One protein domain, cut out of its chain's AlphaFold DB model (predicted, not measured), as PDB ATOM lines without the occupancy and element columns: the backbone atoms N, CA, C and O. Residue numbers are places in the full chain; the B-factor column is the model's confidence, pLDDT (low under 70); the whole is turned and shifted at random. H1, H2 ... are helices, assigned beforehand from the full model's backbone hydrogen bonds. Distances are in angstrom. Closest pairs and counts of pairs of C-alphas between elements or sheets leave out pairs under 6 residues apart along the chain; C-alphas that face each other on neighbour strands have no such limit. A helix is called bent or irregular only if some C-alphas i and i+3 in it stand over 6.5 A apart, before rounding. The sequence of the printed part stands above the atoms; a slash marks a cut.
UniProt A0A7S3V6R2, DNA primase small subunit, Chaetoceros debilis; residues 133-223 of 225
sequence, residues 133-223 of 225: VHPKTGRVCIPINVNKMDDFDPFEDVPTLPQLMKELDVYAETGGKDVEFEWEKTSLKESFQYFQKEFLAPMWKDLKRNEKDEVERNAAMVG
ATOM      1  N   VAL A 133     236.891 146.299 340.430       98.00
ATOM      2  CA  VAL A 133     235.853 147.119 341.064       98.00
ATOM      3  C   VAL A 133     236.370 147.677 342.390       98.00
ATOM      4  O   VAL A 133     236.941 146.959 343.211       98.00
ATOM      5  N   HIS A 134     236.238 148.984 342.607       97.62
ATOM      6  CA  HIS A 134     236.557 149.586 343.896       97.62
ATOM      7  C   HIS A 134     235.426 149.302 344.903       97.62
ATOM      8  O   HIS A 134     234.293 149.722 344.669       97.62
ATOM      9  N   PRO A 135     235.702 148.642 346.043       97.31
ATOM     10  CA  PRO A 135     234.659 148.051 346.884       97.31
ATOM     11  C   PRO A 135     233.708 149.081 347.499       97.31
ATOM     12  O   PRO A 135     232.537 148.787 347.700       97.31
ATOM     13  N   LYS A 136     234.187 150.301 347.781       97.00
ATOM     14  CA  LYS A 136     233.351 151.347 348.394       97.00
ATOM     15  C   LYS A 136     232.515 152.135 347.390       97.00
ATOM     16  O   LYS A 136     231.481 152.665 347.762       97.00
ATOM     17  N   THR A 137     232.992 152.280 346.155       97.00
ATOM     18  CA  THR A 137     232.349 153.156 345.157       97.00
ATOM     19  C   THR A 137     231.627 152.368 344.073       97.00
ATOM     20  O   THR A 137     230.900 152.959 343.288       97.00
ATOM     21  N   GLY A 138     231.870 151.058 343.969       97.69
ATOM     22  CA  GLY A 138     231.364 150.223 342.881       97.69
ATOM     23  C   GLY A 138     231.958 150.559 341.509       97.69
ATOM     24  O   GLY A 138     231.623 149.889 340.540       97.69
ATOM     25  N   ARG A 139     232.837 151.564 341.408       98.38
ATOM     26  CA  ARG A 139     233.439 152.027 340.150       98.38
ATOM     27  C   ARG A 139     234.492 151.050 339.641       98.38
ATOM     28  O   ARG A 139     235.311 150.552 340.421       98.38
ATOM     29  N   VAL A 140     234.491 150.808 338.337       98.00
ATOM     30  CA  VAL A 140     235.486 149.972 337.657       98.00
ATOM     31  C   VAL A 140     236.768 150.777 337.436       98.00
ATOM     32  O   VAL A 140     236.720 151.899 336.946       98.00
ATOM     33  N   CYS A 141     237.936 150.230 337.783       97.75
ATOM     34  CA  CYS A 141     239.215 150.898 337.510       97.75
ATOM     35  C   CYS A 141     239.604 150.808 336.032       97.75
ATOM     36  O   CYS A 141     240.378 149.935 335.640       97.75
ATOM     37  N   ILE A 142     239.059 151.715 335.228       96.88
ATOM     38  CA  ILE A 142     239.318 151.806 333.793       96.88
ATOM     39  C   ILE A 142     240.646 152.524 333.478       96.88
ATOM     40  O   ILE A 142     241.085 153.383 334.246       96.88
ATOM     41  N   PRO A 143     241.301 152.194 332.352       96.12
ATOM     42  CA  PRO A 143     242.405 152.984 331.812       96.12
ATOM     43  C   PRO A 143     241.936 154.374 331.378       96.12
ATOM     44  O   PRO A 143     240.878 154.506 330.770       96.12
ATOM     45  N   ILE A 144     242.740 155.401 331.657       95.06
ATOM     46  CA  ILE A 144     242.412 156.790 331.317       95.06
ATOM     47  C   ILE A 144     243.033 157.151 329.966       95.06
ATOM     48  O   ILE A 144     244.215 156.884 329.720       95.06
ATOM     49  N   ASN A 145     242.240 157.770 329.092       93.56
ATOM     50  CA  ASN A 145     242.717 158.260 327.806       93.56
ATOM     51  C   ASN A 145     243.479 159.577 327.966       93.56
ATOM     52  O   ASN A 145     242.883 160.633 328.158       93.56
ATOM     53  N   VAL A 146     244.804 159.518 327.827       92.94
ATOM     54  CA  VAL A 146     245.688 160.679 328.018       92.94
ATOM     55  C   VAL A 146     245.432 161.808 327.017       92.94
ATOM     56  O   VAL A 146     245.703 162.961 327.331       92.94
ATOM     57  N   ASN A 147     244.883 161.499 325.835       92.19
ATOM     58  CA  ASN A 147     244.571 162.496 324.806       92.19
ATOM     59  C   ASN A 147     243.275 163.270 325.094       92.19
ATOM     60  O   ASN A 147     243.012 164.269 324.437       92.19
ATOM     61  N   LYS A 148     242.466 162.791 326.045       91.31
ATOM     62  CA  LYS A 148     241.206 163.406 326.487       91.31
ATOM     63  C   LYS A 148     241.191 163.614 328.007       91.31
ATOM     64  O   LYS A 148     240.144 163.563 328.634       91.31
ATOM     65  N   MET A 149     242.371 163.781 328.607       91.56
ATOM     66  CA  MET A 149     242.523 163.859 330.063       91.56
ATOM     67  C   MET A 149     241.796 165.071 330.660       91.56
ATOM     68  O   MET A 149     241.260 164.967 331.757       91.56
ATOM     69  N   ASP A 150     241.778 166.198 329.944       92.00
ATOM     70  CA  ASP A 150     241.150 167.437 330.418       92.00
ATOM     71  C   ASP A 150     239.616 167.329 330.495       92.00
ATOM     72  O   ASP A 150     238.997 168.033 331.289       92.00
ATOM     73  N   ASP A 151     239.021 166.419 329.715       94.31
ATOM     74  CA  ASP A 151     237.574 166.178 329.668       94.31
ATOM     75  C   ASP A 151     237.131 165.030 330.593       94.31
ATOM     76  O   ASP A 151     235.940 164.748 330.681       94.31
ATOM     77  N   PHE A 152     238.069 164.340 331.255       95.31
ATOM     78  CA  PHE A 152     237.773 163.148 332.048       95.31
ATOM     79  C   PHE A 152     237.124 163.499 333.394       95.31
ATOM     80  O   PHE A 152     237.770 164.072 334.279       95.31
ATOM     81  N   ASP A 153     235.886 163.056 333.588       95.12
ATOM     82  CA  ASP A 153     235.152 163.149 334.844       95.12
ATOM     83  C   ASP A 153     235.100 161.776 335.551       95.12
ATOM     84  O   ASP A 153     234.419 160.851 335.101       95.12
ATOM     85  N   PRO A 154     235.756 161.608 336.717       94.44
ATOM     86  CA  PRO A 154     235.740 160.342 337.448       94.44
ATOM     87  C   PRO A 154     234.351 159.941 337.976       94.44
ATOM     88  O   PRO A 154     234.175 158.793 338.406       94.44
ATOM     89  N   PHE A 155     233.387 160.866 338.015       94.38
ATOM     90  CA  PHE A 155     232.030 160.623 338.490       94.38
ATOM     91  C   PHE A 155     231.073 160.195 337.382       94.38
ATOM     92  O   PHE A 155     230.251 159.309 337.644       94.38
ATOM     93  N   GLU A 156     231.231 160.750 336.184       94.19
ATOM     94  CA  GLU A 156     230.373 160.474 335.028       94.19
ATOM     95  C   GLU A 156     230.972 159.400 334.107       94.19
ATOM     96  O   GLU A 156     230.283 158.449 333.745       94.19
ATOM     97  N   ASP A 157     232.272 159.470 333.802       94.81
ATOM     98  CA  ASP A 157     232.897 158.612 332.781       94.81
ATOM     99  C   ASP A 157     233.258 157.212 333.288       94.81
ATOM    100  O   ASP A 157     233.505 156.291 332.507       94.81
ATOM    101  N   VAL A 158     233.345 157.029 334.609       97.12
ATOM    102  CA  VAL A 158     233.767 155.757 335.204       97.12
ATOM    103  C   VAL A 158     232.543 154.913 335.562       97.12
ATOM    104  O   VAL A 158     231.899 155.205 336.581       97.12
ATOM    105  N   PRO A 159     232.259 153.819 334.827       97.38
ATOM    106  CA  PRO A 159     231.061 153.030 335.055       97.38
ATOM    107  C   PRO A 159     231.110 152.304 336.396       97.38
ATOM    108  O   PRO A 159     232.174 151.934 336.916       97.38
ATOM    109  N   THR A 160     229.928 152.068 336.960       98.12
ATOM    110  CA  THR A 160     229.771 151.288 338.191       98.12
ATOM    111  C   THR A 160     229.319 149.862 337.890       98.12
ATOM    112  O   THR A 160     228.608 149.618 336.921       98.12
ATOM    113  N   LEU A 161     229.691 148.898 338.735       97.44
ATOM    114  CA  LEU A 161     229.264 147.507 338.574       97.44
ATOM    115  C   LEU A 161     227.727 147.356 338.493       97.44
ATOM    116  O   LEU A 161     227.271 146.682 337.572       97.44
ATOM    117  N   PRO A 162     226.911 148.000 339.357       97.38
ATOM    118  CA  PRO A 162     225.453 147.914 339.242       97.38
ATOM    119  C   PRO A 162     224.912 148.493 337.930       97.38
ATOM    120  O   PRO A 162     223.953 147.962 337.375       97.38
ATOM    121  N   GLN A 163     225.530 149.563 337.418       97.50
ATOM    122  CA  GLN A 163     225.176 150.133 336.121       97.50
ATOM    123  C   GLN A 163     225.444 149.134 334.992       97.50
ATOM    124  O   GLN A 163     224.552 148.890 334.188       97.50
ATOM    125  N   LEU A 164     226.630 148.519 334.965       97.06
ATOM    126  CA  LEU A 164     226.992 147.539 333.937       97.06
ATOM    127  C   LEU A 164     226.054 146.324 333.949       97.06
ATOM    128  O   LEU A 164     225.640 145.863 332.891       97.06
ATOM    129  N   MET A 165     225.681 145.828 335.135       96.19
ATOM    130  CA  MET A 165     224.708 144.734 335.264       96.19
ATOM    131  C   MET A 165     223.352 145.120 334.661       96.19
ATOM    132  O   MET A 165     222.811 144.387 333.842       96.19
ATOM    133  N   LYS A 166     222.853 146.318 334.990       96.88
ATOM    134  CA  LYS A 166     221.589 146.826 334.447       96.88
ATOM    135  C   LYS A 166     221.630 146.997 332.925       96.88
ATOM    136  O   LYS A 166     220.641 146.721 332.256       96.88
ATOM    137  N   GLU A 167     222.746 147.472 332.376       95.56
ATOM    138  CA  GLU A 167     222.926 147.615 330.925       95.56
ATOM    139  C   GLU A 167     222.846 146.257 330.210       95.56
ATOM    140  O   GLU A 167     222.215 146.161 329.158       95.56
ATOM    141  N   LEU A 168     223.420 145.202 330.801       94.31
ATOM    142  CA  LEU A 168     223.327 143.838 330.273       94.31
ATOM    143  C   LEU A 168     221.897 143.287 330.334       94.31
ATOM    144  O   LEU A 168     221.423 142.754 329.330       94.31
ATOM    145  N   ASP A 169     221.206 143.463 331.464       94.06
ATOM    146  CA  ASP A 169     219.816 143.017 331.635       94.06
ATOM    147  C   ASP A 169     218.894 143.674 330.590       94.06
ATOM    148  O   ASP A 169     218.157 142.993 329.876       94.06
ATOM    149  N   VAL A 170     219.010 144.996 330.407       93.06
ATOM    150  CA  VAL A 170     218.240 145.747 329.397       93.06
ATOM    151  C   VAL A 170     218.564 145.281 327.974       93.06
ATOM    152  O   VAL A 170     217.673 145.188 327.124       93.06
ATOM    153  N   TYR A 171     219.830 144.975 327.679       89.81
ATOM    154  CA  TYR A 171     220.218 144.480 326.356       89.81
ATOM    155  C   TYR A 171     219.620 143.097 326.059       89.81
ATOM    156  O   TYR A 171     219.221 142.828 324.924       89.81
ATOM    157  N   ALA A 172     219.541 142.230 327.074       87.12
ATOM    158  CA  ALA A 172     218.929 140.910 326.961       87.12
ATOM    159  C   ALA A 172     217.417 140.998 326.686       87.12
ATOM    160  O   ALA A 172     216.904 140.260 325.848       87.12
ATOM    161  N   GLU A 173     216.717 141.938 327.327       89.19
ATOM    162  CA  GLU A 173     215.278 142.163 327.125       89.19
ATOM    163  C   GLU A 173     214.945 142.766 325.752       89.19
ATOM    164  O   GLU A 173     213.920 142.445 325.152       89.19
ATOM    165  N   THR A 174     215.806 143.646 325.241       84.81
ATOM    166  CA  THR A 174     215.550 144.403 324.002       84.81
ATOM    167  C   THR A 174     215.954 143.672 322.720       84.81
ATOM    168  O   THR A 174     215.685 144.175 321.629       84.81
ATOM    169  N   GLY A 175     216.564 142.485 322.822       75.50
ATOM    170  CA  GLY A 175     216.952 141.678 321.661       75.50
ATOM    171  C   GLY A 175     217.993 142.369 320.776       75.50
ATOM    172  O   GLY A 175     217.870 142.368 319.550       75.50
ATOM    173  N   GLY A 176     218.987 143.018 321.393       72.19
ATOM    174  CA  GLY A 176     220.048 143.724 320.675       72.19
ATOM    175  C   GLY A 176     220.898 142.809 319.779       72.19
ATOM    176  O   GLY A 176     220.818 141.586 319.834       72.19
ATOM    177  N   LYS A 177     221.749 143.410 318.937       75.81
ATOM    178  CA  LYS A 177     222.642 142.673 318.024       75.81
ATOM    179  C   LYS A 177     223.551 141.701 318.781       75.81
ATOM    180  O   LYS A 177     224.107 142.065 319.820       75.81
ATOM    181  N   ASP A 178     223.790 140.528 318.206       80.25
ATOM    182  CA  ASP A 178     224.861 139.658 318.680       80.25
ATOM    183  C   ASP A 178     226.214 140.341 318.460       80.25
ATOM    184  O   ASP A 178     226.554 140.779 317.358       80.25
ATOM    185  N   VAL A 179     226.958 140.472 319.554       84.56
ATOM    186  CA  VAL A 179     228.329 140.982 319.600       84.56
ATOM    187  C   VAL A 179     229.233 139.881 320.133       84.56
ATOM    188  O   VAL A 179     228.776 139.007 320.867       84.56
ATOM    189  N   GLU A 180     230.514 139.928 319.771       85.69
ATOM    190  CA  GLU A 180     231.484 138.883 320.120       85.69
ATOM    191  C   GLU A 180     231.691 138.765 321.638       85.69
ATOM    192  O   GLU A 180     231.864 137.665 322.161       85.69
ATOM    193  N   PHE A 181     231.606 139.888 322.363       88.88
ATOM    194  CA  PHE A 181     231.787 139.925 323.812       88.88
ATOM    195  C   PHE A 181     230.722 140.770 324.517       88.88
ATOM    196  O   PHE A 181     230.370 141.859 324.071       88.88
ATOM    197  N   GLU A 182     230.254 140.315 325.683       89.06
ATOM    198  CA  GLU A 182     229.170 140.985 326.418       89.06
ATOM    199  C   GLU A 182     229.513 142.401 326.886       89.06
ATOM    200  O   GLU A 182     228.653 143.277 326.881       89.06
ATOM    201  N   TRP A 183     230.775 142.666 327.229       91.12
ATOM    202  CA  TRP A 183     231.214 143.997 327.653       91.12
ATOM    203  C   TRP A 183     231.025 145.059 326.553       91.12
ATOM    204  O   TRP A 183     230.897 146.243 326.867       91.12
ATOM    205  N   GLU A 184     230.930 144.663 325.276       93.44
ATOM    206  CA  GLU A 184     230.638 145.570 324.159       93.44
ATOM    207  C   GLU A 184     229.208 146.120 324.153       93.44
ATOM    208  O   GLU A 184     228.917 147.049 323.389       93.44
ATOM    209  N   LYS A 185     228.328 145.540 324.975       92.94
ATOM    210  CA  LYS A 185     226.940 145.964 325.192       92.94
ATOM    211  C   LYS A 185     226.823 147.027 326.290       92.94
ATOM    212  O   LYS A 185     225.735 147.530 326.533       92.94
ATOM    213  N   THR A 186     227.933 147.354 326.955       95.44
ATOM    214  CA  THR A 186     227.961 148.191 328.162       95.44
ATOM    215  C   THR A 186     228.802 149.450 327.977       95.44
ATOM    216  O   THR A 186     229.620 149.552 327.057       95.44
ATOM    217  N   SER A 187     228.681 150.379 328.919       95.88
ATOM    218  CA  SER A 187     229.525 151.569 329.063       95.88
ATOM    219  C   SER A 187     231.013 151.245 329.287       95.88
ATOM    220  O   SER A 187     231.869 152.103 329.083       95.88
ATOM    221  N   LEU A 188     231.374 149.994 329.607       96.31
ATOM    222  CA  LEU A 188     232.774 149.553 329.677       96.31
ATOM    223  C   LEU A 188     233.468 149.512 328.303       96.31
ATOM    224  O   LEU A 188     234.702 149.530 328.231       96.31
ATOM    225  N   LYS A 189     232.690 149.459 327.214       95.19
ATOM    226  CA  LYS A 189     233.182 149.249 325.851       95.19
ATOM    227  C   LYS A 189     234.298 150.202 325.454       95.19
ATOM    228  O   LYS A 189     235.351 149.750 325.008       95.19
ATOM    229  N   GLU A 190     234.077 151.502 325.603       94.00
ATOM    230  CA  GLU A 190     235.017 152.515 325.115       94.00
ATOM    231  C   GLU A 190     236.365 152.423 325.836       94.00
ATOM    232  O   GLU A 190     237.423 152.416 325.205       94.00
ATOM    233  N   SER A 191     236.316 152.249 327.157       95.00
ATOM    234  CA  SER A 191     237.501 152.107 328.002       95.00
ATOM    235  C   SER A 191     238.307 150.852 327.667       95.00
ATOM    236  O   SER A 191     239.537 150.896 327.581       95.00
ATOM    237  N   PHE A 192     237.629 149.720 327.456       95.38
ATOM    238  CA  PHE A 192     238.302 148.467 327.125       95.38
ATOM    239  C   PHE A 192     238.878 148.486 325.705       95.38
ATOM    240  O   PHE A 192     240.015 148.065 325.496       95.38
ATOM    241  N   GLN A 193     238.155 149.053 324.735       95.12
ATOM    242  CA  GLN A 193     238.663 149.214 323.371       95.12
ATOM    243  C   GLN A 193     239.882 150.136 323.316       95.12
ATOM    244  O   GLN A 193     240.843 149.825 322.611       95.12
ATOM    245  N   TYR A 194     239.870 151.242 324.068       95.31
ATOM    246  CA  TYR A 194     241.040 152.106 324.211       95.31
ATOM    247  C   TYR A 194     242.234 151.319 324.769       95.31
ATOM    248  O   TYR A 194     243.315 151.344 324.186       95.31
ATOM    249  N   PHE A 195     242.032 150.536 325.832       96.50
ATOM    250  CA  PHE A 195     243.082 149.688 326.400       96.50
ATOM    251  C   PHE A 195     243.648 148.674 325.398       96.50
ATOM    252  O   PHE A 195     244.863 148.509 325.288       96.50
ATOM    253  N   GLN A 196     242.780 148.008 324.636       95.50
ATOM    254  CA  GLN A 196     243.206 147.048 323.621       95.50
ATOM    255  C   GLN A 196     244.028 147.709 322.511       95.50
ATOM    256  O   GLN A 196     245.091 147.200 322.153       95.50
ATOM    257  N   LYS A 197     243.542 148.831 321.968       96.00
ATOM    258  CA  LYS A 197     244.126 149.482 320.788       96.00
ATOM    259  C   LYS A 197     245.375 150.294 321.107       96.00
ATOM    260  O   LYS A 197     246.346 150.198 320.369       96.00
ATOM    261  N   GLU A 198     245.356 151.057 322.196       95.69
ATOM    262  CA  GLU A 198     246.411 152.030 322.509       95.69
ATOM    263  C   GLU A 198     247.484 151.467 323.445       95.69
ATOM    264  O   GLU A 198     248.598 151.982 323.480       95.69
ATOM    265  N   PHE A 199     247.183 150.397 324.190       95.12
ATOM    266  CA  PHE A 199     248.141 149.787 325.112       95.12
ATOM    267  C   PHE A 199     248.513 148.355 324.717       95.12
ATOM    268  O   PHE A 199     249.682 148.083 324.440       95.12
ATOM    269  N   LEU A 200     247.545 147.432 324.651       96.44
ATOM    270  CA  LEU A 200     247.855 146.015 324.435       96.44
ATOM    271  C   LEU A 200     248.448 145.756 323.045       96.44
ATOM    272  O   LEU A 200     249.505 145.138 322.950       96.44
ATOM    273  N   ALA A 201     247.807 146.211 321.967       97.38
ATOM    274  CA  ALA A 201     248.273 145.927 320.607       97.38
ATOM    275  C   ALA A 201     249.687 146.484 320.310       97.38
ATOM    276  O   ALA A 201     250.508 145.725 319.781       97.38
ATOM    277  N   PRO A 202     250.035 147.734 320.686       97.31
ATOM    278  CA  PRO A 202     251.400 148.244 320.564       97.31
ATOM    279  C   PRO A 202     252.401 147.443 321.398       97.31
ATOM    280  O   PRO A 202     253.444 147.056 320.876       97.31
ATOM    281  N   MET A 203     252.056 147.107 322.646       97.06
ATOM    282  CA  MET A 203     252.910 146.296 323.517       97.06
ATOM    283  C   MET A 203     253.198 144.917 322.906       97.06
ATOM    284  O   MET A 203     254.351 144.496 322.854       97.06
ATOM    285  N   TRP A 204     252.183 144.227 322.378       96.75
ATOM    286  CA  TRP A 204     252.355 142.942 321.690       96.75
ATOM    287  C   TRP A 204     253.230 143.055 320.440       96.75
ATOM    288  O   TRP A 204     254.033 142.165 320.162       96.75
ATOM    289  N   LYS A 205     253.080 144.139 319.674       97.25
ATOM    290  CA  LYS A 205     253.909 144.400 318.493       97.25
ATOM    291  C   LYS A 205     255.371 144.628 318.881       97.25
ATOM    292  O   LYS A 205     256.255 144.082 318.225       97.25
ATOM    293  N   ASP A 206     255.615 145.397 319.937       97.06
ATOM    294  CA  ASP A 206     256.961 145.659 320.444       97.06
ATOM    295  C   ASP A 206     257.617 144.390 321.005       97.06
ATOM    296  O   ASP A 206     258.789 144.149 320.725       97.06
ATOM    297  N   LEU A 207     256.865 143.537 321.713       96.38
ATOM    298  CA  LEU A 207     257.353 142.235 322.185       96.38
ATOM    299  C   LEU A 207     257.795 141.341 321.023       96.38
ATOM    300  O   LEU A 207     258.933 140.881 321.008       96.38
ATOM    301  N   LYS A 208     256.944 141.177 320.002       95.81
ATOM    302  CA  LYS A 208     257.275 140.379 318.809       95.81
ATOM    303  C   LYS A 208     258.479 140.929 318.044       95.81
ATOM    304  O   LYS A 208     259.266 140.157 317.505       95.81
ATOM    305  N   ARG A 209     258.626 142.260 317.971       96.00
ATOM    306  CA  ARG A 209     259.813 142.887 317.371       96.00
ATOM    307  C   ARG A 209     261.064 142.521 318.164       96.00
ATOM    308  O   ARG A 209     262.032 142.075 317.567       96.00
ATOM    309  N   ASN A 210     261.022 142.648 319.488       95.00
ATOM    310  CA  ASN A 210     262.168 142.340 320.341       95.00
ATOM    311  C   ASN A 210     262.583 140.864 320.248       95.00
ATOM    312  O   ASN A 210     263.777 140.585 320.182       95.00
ATOM    313  N   GLU A 211     261.619 139.938 320.198       95.06
ATOM    314  CA  GLU A 211     261.881 138.507 319.986       95.06
ATOM    315  C   GLU A 211     262.578 138.262 318.642       95.06
ATOM    316  O   GLU A 211     263.583 137.558 318.579       95.06
ATOM    317  N   LYS A 212     262.091 138.890 317.564       93.56
ATOM    318  CA  LYS A 212     262.711 138.787 316.239       93.56
ATOM    319  C   LYS A 212     264.138 139.349 316.233       93.56
ATOM    320  O   LYS A 212     265.046 138.683 315.742       93.56
ATOM    321  N   ASP A 213     264.342 140.526 316.821       94.31
ATOM    322  CA  ASP A 213     265.656 141.173 316.921       94.31
ATOM    323  C   ASP A 213     266.638 140.345 317.776       94.31
ATOM    324  O   ASP A 213     267.854 140.413 317.601       94.31
ATOM    325  N   GLU A 214     266.145 139.579 318.751       93.12
ATOM    326  CA  GLU A 214     266.952 138.639 319.533       93.12
ATOM    327  C   GLU A 214     267.339 137.399 318.719       93.12
ATOM    328  O   GLU A 214     268.507 137.012 318.729       93.12
ATOM    329  N   VAL A 215     266.406 136.829 317.951       92.00
ATOM    330  CA  VAL A 215     266.688 135.703 317.046       92.00
ATOM    331  C   VAL A 215     267.716 136.092 315.982       92.00
ATOM    332  O   VAL A 215     268.684 135.362 315.790       92.00
ATOM    333  N   GLU A 216     267.563 137.252 315.335       90.94
ATOM    334  CA  GLU A 216     268.515 137.738 314.324       90.94
ATOM    335  C   GLU A 216     269.909 137.992 314.921       90.94
ATOM    336  O   GLU A 216     270.919 137.619 314.321       90.94
ATOM    337  N   ARG A 217     269.985 138.564 316.132       90.00
ATOM    338  CA  ARG A 217     271.263 138.738 316.846       90.00
ATOM    339  C   ARG A 217     271.924 137.406 317.183       90.00
ATOM    340  O   ARG A 217     273.139 137.287 317.041       90.00
ATOM    341  N   ASN A 218     271.146 136.419 317.620       88.75
ATOM    342  CA  ASN A 218     271.664 135.094 317.947       88.75
ATOM    343  C   ASN A 218     272.145 134.357 316.688       88.75
ATOM    344  O   ASN A 218     273.245 133.813 316.703       88.75
ATOM    345  N   ALA A 219     271.395 134.409 315.582       87.56
ATOM    346  CA  ALA A 219     271.807 133.838 314.296       87.56
ATOM    347  C   ALA A 219     273.128 134.454 313.792       87.56
ATOM    348  O   ALA A 219     274.077 133.736 313.476       87.56
ATOM    349  N   ALA A 220     273.251 135.786 313.857       84.25
ATOM    350  CA  ALA A 220     274.480 136.493 313.494       84.25
ATOM    351  C   ALA A 220     275.687 136.137 314.389       84.25
ATOM    352  O   ALA A 220     276.826 136.206 313.932       84.25
ATOM    353  N   MET A 221     275.458 135.766 315.656       80.12
ATOM    354  CA  MET A 221     276.518 135.364 316.590       80.12
ATOM    355  C   MET A 221     276.971 133.911 316.381       80.12
ATOM    356  O   MET A 221     278.145 133.606 316.585       80.12
ATOM    357  N   VAL A 222     276.057 133.023 315.978       85.06
ATOM    358  CA  VAL A 222     276.334 131.590 315.767       85.06
ATOM    359  C   VAL A 222     276.846 131.306 314.345       85.06
ATOM    360  O   VAL A 222     277.441 130.259 314.109       85.06
ATOM    361  N   GLY A 223     276.707 132.257 313.415       63.81
ATOM    362  CA  GLY A 223     277.182 132.113 312.034       63.81
ATOM    363  C   GLY A 223     276.278 131.243 311.156       63.81
ATOM    364  O   GLY A 223     276.657 130.946 310.025       63.81
TER     365      GLY A 223
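This is residues 133 to 223 of the 225 residues of the protein "DNA primase small subunit" of Chaetoceros debilis (UniProt A0A7S3V6R2). One long helix, H4, makes the longest axis and sticks out as an arm with residues 200 to 223, of which 200 to 222 belong to H4, from a small head where H2 and H3 pack on each other near the beginning of H4a, the first arm of H4; the short helix H1, residues 146 to 151, stands free of that head. The 91 printed residues have four named helices, H1 to H4 along the chain, and no named strand: all helix. The whole is extended, with a radius of gyration of the C-alphas of 19.6 A, spanning 64 by 34 by 25 A.

H1, residues 146 to 151, is irregular, C-alphas 147 and 150 being 8.2 A apart, and touches no helix. H2, residues 161 to 174, touches H3, residues 182 to 185, with residues 167 to 171 alone; the closest C-alphas, of Leu 168 and Lys 185, are 6.6 A apart. H4, residues 188 to 222, assigned as one helix by its hydrogen bonds, is bent, C-alphas 198 and 201 being 6.7 A apart; its arms H4a, to 198, and H4b, from 201, stand at a shallow tilt of 27 degrees. Every O i to N i+4 pair is within hydrogen-bond range in H2, H4a and H4b; in H1 0 of 2 are, beside 1 of 3 O i to N i+3 pairs; H3 is too short for an O i to N i+4 pair.

H2 measures 20.2 A, H4a 15.6 A and H4b 31.9 A from first to last C-alpha. H1 begins at C-alpha 146 (245.688, 160.679, 328.018); H4b ends at C-alpha 222 (276.334, 131.590, 315.767).

The C-alphas farthest apart, of Glu 173 and Gly 223, are 64.5 A apart. The printed part has no cut; residue 223 has pLDDT under 70.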